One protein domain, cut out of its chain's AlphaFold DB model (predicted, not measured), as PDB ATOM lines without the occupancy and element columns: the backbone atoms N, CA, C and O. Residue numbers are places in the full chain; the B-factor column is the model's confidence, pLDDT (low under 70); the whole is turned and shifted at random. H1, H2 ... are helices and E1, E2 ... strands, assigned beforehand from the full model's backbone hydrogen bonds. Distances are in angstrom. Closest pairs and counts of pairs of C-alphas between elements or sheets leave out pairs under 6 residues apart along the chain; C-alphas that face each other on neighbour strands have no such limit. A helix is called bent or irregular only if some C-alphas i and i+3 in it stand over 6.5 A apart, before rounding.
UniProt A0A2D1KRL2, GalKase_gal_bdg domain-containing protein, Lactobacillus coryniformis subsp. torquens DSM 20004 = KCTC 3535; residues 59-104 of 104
ATOM      1  N   THR A  59      90.544 128.087 149.342       95.69
ATOM      2  CA  THR A  59      89.572 129.060 149.865       95.69
ATOM      3  C   THR A  59      89.415 130.283 148.963       95.69
ATOM      4  O   THR A  59      88.574 131.133 149.240       95.69
ATOM      5  N   ASP A  60      90.231 130.390 147.912       95.88
ATOM      6  CA  ASP A  60      90.137 131.416 146.879       95.88
ATOM      7  C   ASP A  60      89.432 130.877 145.625       95.88
ATOM      8  O   ASP A  60      89.076 129.704 145.531       95.88
ATOM      9  N   THR A  61      89.229 131.752 144.644       95.50
ATOM     10  CA  THR A  61      88.609 131.425 143.353       95.50
ATOM     11  C   THR A  61      89.593 130.787 142.375       95.50
ATOM     12  O   THR A  61      89.237 130.490 141.239       95.50
ATOM     13  N   THR A  62      90.848 130.572 142.776       95.69
ATOM     14  CA  THR A  62      91.895 130.110 141.869       95.69
ATOM     15  C   THR A  62      91.882 128.593 141.763       95.69
ATOM     16  O   THR A  62      92.017 127.879 142.754       95.69
ATOM     17  N   VAL A  63      91.843 128.079 140.539       95.06
ATOM     18  CA  VAL A  63      92.060 126.665 140.236       95.06
ATOM     19  C   VAL A  63      93.441 126.498 139.618       95.06
ATOM     20  O   VAL A  63      93.806 127.207 138.685       95.06
ATOM     21  N   ARG A  64      94.212 125.533 140.129       96.38
ATOM     22  CA  ARG A  64      95.513 125.136 139.578       96.38
ATOM     23  C   ARG A  64      95.460 123.671 139.176       96.38
ATOM     24  O   ARG A  64      95.067 122.830 139.980       96.38
ATOM     25  N   MET A  65      95.862 123.367 137.950       96.31
ATOM     26  CA  MET A  65      95.816 122.021 137.389       96.31
ATOM     27  C   MET A  65      97.170 121.615 136.823       96.31
ATOM     28  O   MET A  65      97.863 122.419 136.206       96.31
ATOM     29  N   TYR A  66      97.522 120.349 137.011       96.56
ATOM     30  CA  TYR A  66      98.751 119.740 136.516       96.56
ATOM     31  C   TYR A  66      98.434 118.358 135.942       96.56
ATOM     32  O   TYR A  66      97.550 117.667 136.451       96.56
ATOM     33  N   SER A  67      99.156 117.956 134.895       95.19
ATOM     34  CA  SER A  67      99.070 116.616 134.319       95.19
ATOM     35  C   SER A  67     100.451 115.973 134.280       95.19
ATOM     36  O   SER A  67     101.334 116.442 133.566       95.19
ATOM     37  N   ALA A  68     100.615 114.850 134.982       93.31
ATOM     38  CA  ALA A  68     101.845 114.055 134.932       93.31
ATOM     39  C   ALA A  68     102.104 113.449 133.536       93.31
ATOM     40  O   ALA A  68     103.233 113.107 133.200       93.31
ATOM     41  N   ASN A  69     101.066 113.331 132.700       92.81
ATOM     42  CA  ASN A  69     101.185 112.850 131.322       92.81
ATOM     43  C   ASN A  69     101.685 113.927 130.350       92.81
ATOM     44  O   ASN A  69     102.097 113.590 129.243       92.81
ATOM     45  N   ILE A  70     101.610 115.205 130.735       93.06
ATOM     46  CA  ILE A  70     102.022 116.349 129.913       93.06
ATOM     47  C   ILE A  70     102.809 117.327 130.806       93.06
ATOM     48  O   ILE A  70     102.356 118.450 131.042       93.06
ATOM     49  N   PRO A  71     103.967 116.910 131.352       92.00
ATOM     50  CA  PRO A  71     104.694 117.700 132.345       92.00
ATOM     51  C   PRO A  71     105.141 119.068 131.804       92.00
ATOM     52  O   PRO A  71     105.149 120.040 132.556       92.00
ATOM     53  N   ASP A  72     105.425 119.162 130.502       93.38
ATOM     54  CA  ASP A  72     105.872 120.395 129.835       93.38
ATOM     55  C   ASP A  72     104.790 121.484 129.770       93.38
ATOM     56  O   ASP A  72     105.109 122.659 129.601       93.38
ATOM     57  N   ALA A  73     103.511 121.126 129.945       91.50
ATOM     58  CA  ALA A  73     102.433 122.112 130.061       91.50
ATOM     59  C   ALA A  73     102.478 122.877 131.397       91.50
ATOM     60  O   ALA A  73     101.813 123.904 131.539       91.50
ATOM     61  N   GLY A  74     103.246 122.383 132.375       94.06
ATOM     62  CA  GLY A  74     103.361 122.981 133.696       94.06
ATOM     63  C   GLY A  74     102.033 123.029 134.453       94.06
ATOM     64  O   GLY A  74     101.115 122.236 134.224       94.06
ATOM     65  N   ILE A  75     101.952 123.963 135.403       95.94
ATOM     66  CA  ILE A  75     100.725 124.236 136.151       95.94
ATOM     67  C   ILE A  75      99.908 125.268 135.383       95.94
ATOM     68  O   ILE A  75     100.320 126.419 135.238       95.94
ATOM     69  N   VAL A  76      98.717 124.871 134.952       94.44
ATOM     70  CA  VAL A  76      97.741 125.778 134.350       94.44
ATOM     71  C   VAL A  76      96.869 126.355 135.457       94.44
ATOM     72  O   VAL A  76      96.379 125.617 136.313       94.44
ATOM     73  N   THR A  77      96.681 127.672 135.445       94.44
ATOM     74  CA  THR A  77      95.925 128.399 136.471       94.44
ATOM     75  C   THR A  77      94.790 129.185 135.827       94.44
ATOM     76  O   THR A  77      94.997 129.810 134.789       94.44
ATOM     77  N   PHE A  78      93.604 129.157 136.430       93.25
ATOM     78  CA  PHE A  78      92.448 129.946 135.999       93.25
ATOM     79  C   PHE A  78      91.543 130.293 137.187       93.25
ATOM     80  O   PHE A  78      91.655 129.687 138.252       93.25
ATOM     81  N   ASP A  79      90.651 131.264 137.002       93.12
ATOM     82  CA  ASP A  79      89.649 131.646 137.999       93.12
ATOM     83  C   ASP A  79      88.358 130.834 137.802       93.12
ATOM     84  O   ASP A  79      87.895 130.651 136.674       93.12
ATOM     85  N   VAL A  80      87.771 130.333 138.890       92.25
ATOM     86  CA  VAL A  80      86.531 129.543 138.873       92.25
ATOM     87  C   VAL A  80      85.323 130.350 138.389       92.25
ATOM     88  O   VAL A  80      84.362 129.763 137.909       92.25
ATOM     89  N   ASN A  81      85.383 131.682 138.439       91.94
ATOM     90  CA  ASN A  81      84.358 132.566 137.889       91.94
ATOM     91  C   ASN A  81      84.524 132.799 136.376       91.94
ATOM     92  O   ASN A  81      83.605 133.308 135.737       91.94
ATOM     93  N   ASP A  82      85.660 132.411 135.779       91.44
ATOM     94  CA  ASP A  82      85.885 132.442 134.329       91.44
ATOM     95  C   ASP A  82      86.123 131.040 133.748       91.44
ATOM     96  O   ASP A  82      87.234 130.585 133.440       91.44
ATOM     97  N   LEU A  83      85.004 130.355 133.527       90.62
ATOM     98  CA  LEU A  83      84.954 129.032 132.910       90.62
ATOM     99  C   LEU A  83      84.701 129.091 131.400       90.62
ATOM    100  O   LEU A  83      84.223 128.120 130.803       90.62
ATOM    101  N   SER A  84      84.985 130.230 130.763       90.38
ATOM    102  CA  SER A  84      84.899 130.345 129.311       90.38
ATOM    103  C   SER A  84      85.911 129.418 128.623       90.38
ATOM    104  O   SER A  84      86.974 129.083 129.166       90.38
ATOM    105  N   TYR A  85      85.532 128.939 127.433       90.50
ATOM    106  CA  TYR A  85      86.425 128.147 126.595       90.50
ATOM    107  C   TYR A  85      87.557 129.036 126.088       90.50
ATOM    108  O   TYR A  85      87.300 130.083 125.497       90.50
ATOM    109  N   ASP A  86      88.787 128.563 126.246       88.69
ATOM    110  CA  ASP A  86      89.973 129.210 125.706       88.69
ATOM    111  C   ASP A  86      90.837 128.160 125.010       88.69
ATOM    112  O   ASP A  86      91.293 127.194 125.623       88.69
ATOM    113  N   LYS A  87      91.104 128.353 123.718       87.75
ATOM    114  CA  LYS A  87      91.947 127.442 122.942       87.75
ATOM    115  C   LYS A  87      93.339 127.271 123.568       87.75
ATOM    116  O   LYS A  87      93.889 126.174 123.493       87.75
ATOM    117  N   ALA A  88      93.886 128.307 124.209       86.38
ATOM    118  CA  ALA A  88      95.185 128.253 124.877       86.38
ATOM    119  C   ALA A  88      95.171 127.404 126.163       86.38
ATOM    120  O   ALA A  88      96.195 126.830 126.523       86.38
ATOM    121  N   ALA A  89      94.010 127.228 126.808       85.31
ATOM    122  CA  ALA A  89      93.864 126.415 128.020       85.31
ATOM    123  C   ALA A  89      93.982 124.893 127.763       85.31
ATOM    124  O   ALA A  89      94.059 124.095 128.706       85.31
ATOM    125  N   GLY A  90      94.013 124.467 126.494       91.56
ATOM    126  CA  GLY A  90      94.320 123.094 126.094       91.56
ATOM    127  C   GLY A  90      93.436 122.056 126.789       91.56
ATOM    128  O   GLY A  90      92.205 122.143 126.751       91.56
ATOM    129  N   TRP A  91      94.066 121.076 127.442       93.06
ATOM    130  CA  TRP A  91      93.380 119.978 128.131       93.06
ATOM    131  C   TRP A  91      92.502 120.443 129.304       93.06
ATOM    132  O   TRP A  91      91.497 119.796 129.601       93.06
ATOM    133  N   THR A  92      92.819 121.579 129.939       93.94
ATOM    134  CA  THR A  92      92.047 122.092 131.084       93.94
ATOM    135  C   THR A  92      90.667 122.623 130.696       93.94
ATOM    136  O   THR A  92      89.797 122.746 131.554       93.94
ATOM    137  N   ASN A  93      90.390 122.821 129.402       93.38
ATOM    138  CA  ASN A  93      89.031 123.120 128.938       93.38
ATOM    139  C   ASN A  93      88.016 122.033 129.315       93.38
ATOM    140  O   ASN A  93      86.849 122.350 129.538       93.38
ATOM    141  N   TYR A  94      88.435 120.765 129.387       92.44
ATOM    142  CA  TYR A  94      87.551 119.665 129.778       92.44
ATOM    143  C   TYR A  94      87.028 119.834 131.220       92.44
ATOM    144  O   TYR A  94      85.814 119.970 131.387       92.44
ATOM    145  N   PRO A  95      87.889 119.922 132.258       90.81
ATOM    146  CA  PRO A  95      87.436 120.179 133.622       90.81
ATOM    147  C   PRO A  95      86.779 121.558 133.793       90.81
ATOM    148  O   PRO A  95      85.762 121.627 134.475       90.81
ATOM    149  N   LYS A  96      87.251 122.628 133.125       90.81
ATOM    150  CA  LYS A  96      86.581 123.950 133.157       90.81
ATOM    151  C   LYS A  96      85.115 123.857 132.725       90.81
ATOM    152  O   LYS A  96      84.229 124.391 133.388       90.81
ATOM    153  N   LYS A  97      84.851 123.151 131.619       86.19
ATOM    154  CA  LYS A  97      83.493 122.976 131.093       86.19
ATOM    155  C   LYS A  97      82.612 122.157 132.037       86.19
ATOM    156  O   LYS A  97      81.432 122.468 132.150       86.19
ATOM    157  N   LEU A  98      83.165 121.147 132.712       86.12
ATOM    158  CA  LEU A  98      82.428 120.380 133.719       86.12
ATOM    159  C   LEU A  98      82.040 121.255 134.912       86.12
ATOM    160  O   LEU A  98      80.870 121.260 135.280       86.12
ATOM    161  N   SER A  99      82.964 122.051 135.456       83.12
ATOM    162  CA  SER A  99      82.653 122.973 136.558       83.12
ATOM    163  C   SER A  99      81.527 123.951 136.202       83.12
ATOM    164  O   SER A  99      80.690 124.236 137.047       83.12
ATOM    165  N   LYS A 100      81.450 124.390 134.936       78.06
ATOM    166  CA  LYS A 100      80.382 125.278 134.447       78.06
ATOM    167  C   LYS A 100      79.007 124.603 134.372       78.06
ATOM    168  O   LYS A 100      78.000 125.287 134.407       78.06
ATOM    169  N   ILE A 101      78.949 123.284 134.190       78.38
ATOM    170  CA  ILE A 101      77.676 122.546 134.088       78.38
ATOM    171  C   ILE A 101      77.066 122.308 135.471       78.38
ATOM    172  O   ILE A 101      75.848 122.234 135.593       78.38
ATOM    173  N   TYR A 102      77.908 122.154 136.492       73.81
ATOM    174  CA  TYR A 102      77.478 121.772 137.834       73.81
ATOM    175  C   TYR A 102      77.275 122.957 138.793       73.81
ATOM    176  O   TYR A 102      77.011 122.685 139.958       73.81
ATOM    177  N   ASP A 103      77.367 124.212 138.311       57.19
ATOM    178  CA  ASP A 103      77.156 125.466 139.066       57.19
ATOM    179  C   ASP A 103      77.597 125.359 140.541       57.19
ATOM    180  O   ASP A 103      76.775 125.403 141.460       57.19
ATOM    181  N   PHE A 104      78.900 125.146 140.753       55.56
ATOM    182  CA  PHE A 104      79.506 125.177 142.089       55.56
ATOM    183  C   PHE A 104      79.689 126.606 142.601       55.56
ATOM    184  O   PHE A 104      80.091 127.470 141.787       55.56
TER     185      PHE A 104
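Overview. This is residues 59 to 104 of the 104 residues of the protein "GalKase_gal_bdg domain-containing protein" of Lactobacillus coryniformis subsp. torquens DSM 20004 = KCTC 3535 (UniProt A0A2D1KRL2). A small two-strand hairpin, E1 and E2, has one helix, H1, packed over one of its faces and a loop, residues 66 to 75, at its turn. That loop and the last printed residues lie at opposite ends of the long axis, with the hairpin and helix between them. You have 46 residues here, with two named strands and one named helix in the order E1, E2, H1; the sheet is antiparallel and the class is mixed, helices and strands. The whole is compact, with a radius of gyration of the C-alphas of 10.6 A and spans of 30 by 23 by 15 A.

Arrangement. Start with E1, residues 62 to 65, and its antiparallel neighbour E2, residues 76 to 79, which form a hairpin with 155 degrees between their directions. Look at N 63 and O 78, 2.8 A apart, and at N 76 and O 65, 2.9 A apart, both within hydrogen-bond range. Then go to H1, residues 87 to 101: its closest C-alphas to E2 are those of Ala 89 and Val 76, 7.5 A apart. To E1 the closest C-alphas are those of Thr 92 and Met 65, 7.3 A apart. In H1, 6 of 11 O i to N i+4 pairs are within hydrogen-bond range, and 10 of 12 O i to N i+3 pairs.

Along the chain. Find C-alpha 62 at (91.895, 130.110, 141.869); from there E1 runs 10.0 A to C-alpha 65. E2 begins at C-alpha 76, at (97.741, 125.778, 134.350), and runs 10.6 A to C-alpha 79. H1 runs 18.8 A from C-alpha 87 to C-alpha 101 at (77.676, 122.546, 134.088). It is irregular: C-alphas 88 and 91 are 9.1 A apart.

Size, cuts and confidence. The two C-alphas farthest apart, those of Asp 72 and Asp 103, are 30.6 A apart. The printed part has no cut, and it ends at Phe 104, the chain's last residue. The links E1 to E2, 10 residues, and E2 to H1, 7 residues, are short. The mean pLDDT of the printed part is 89.6, and residues 103 to 104 are under 70.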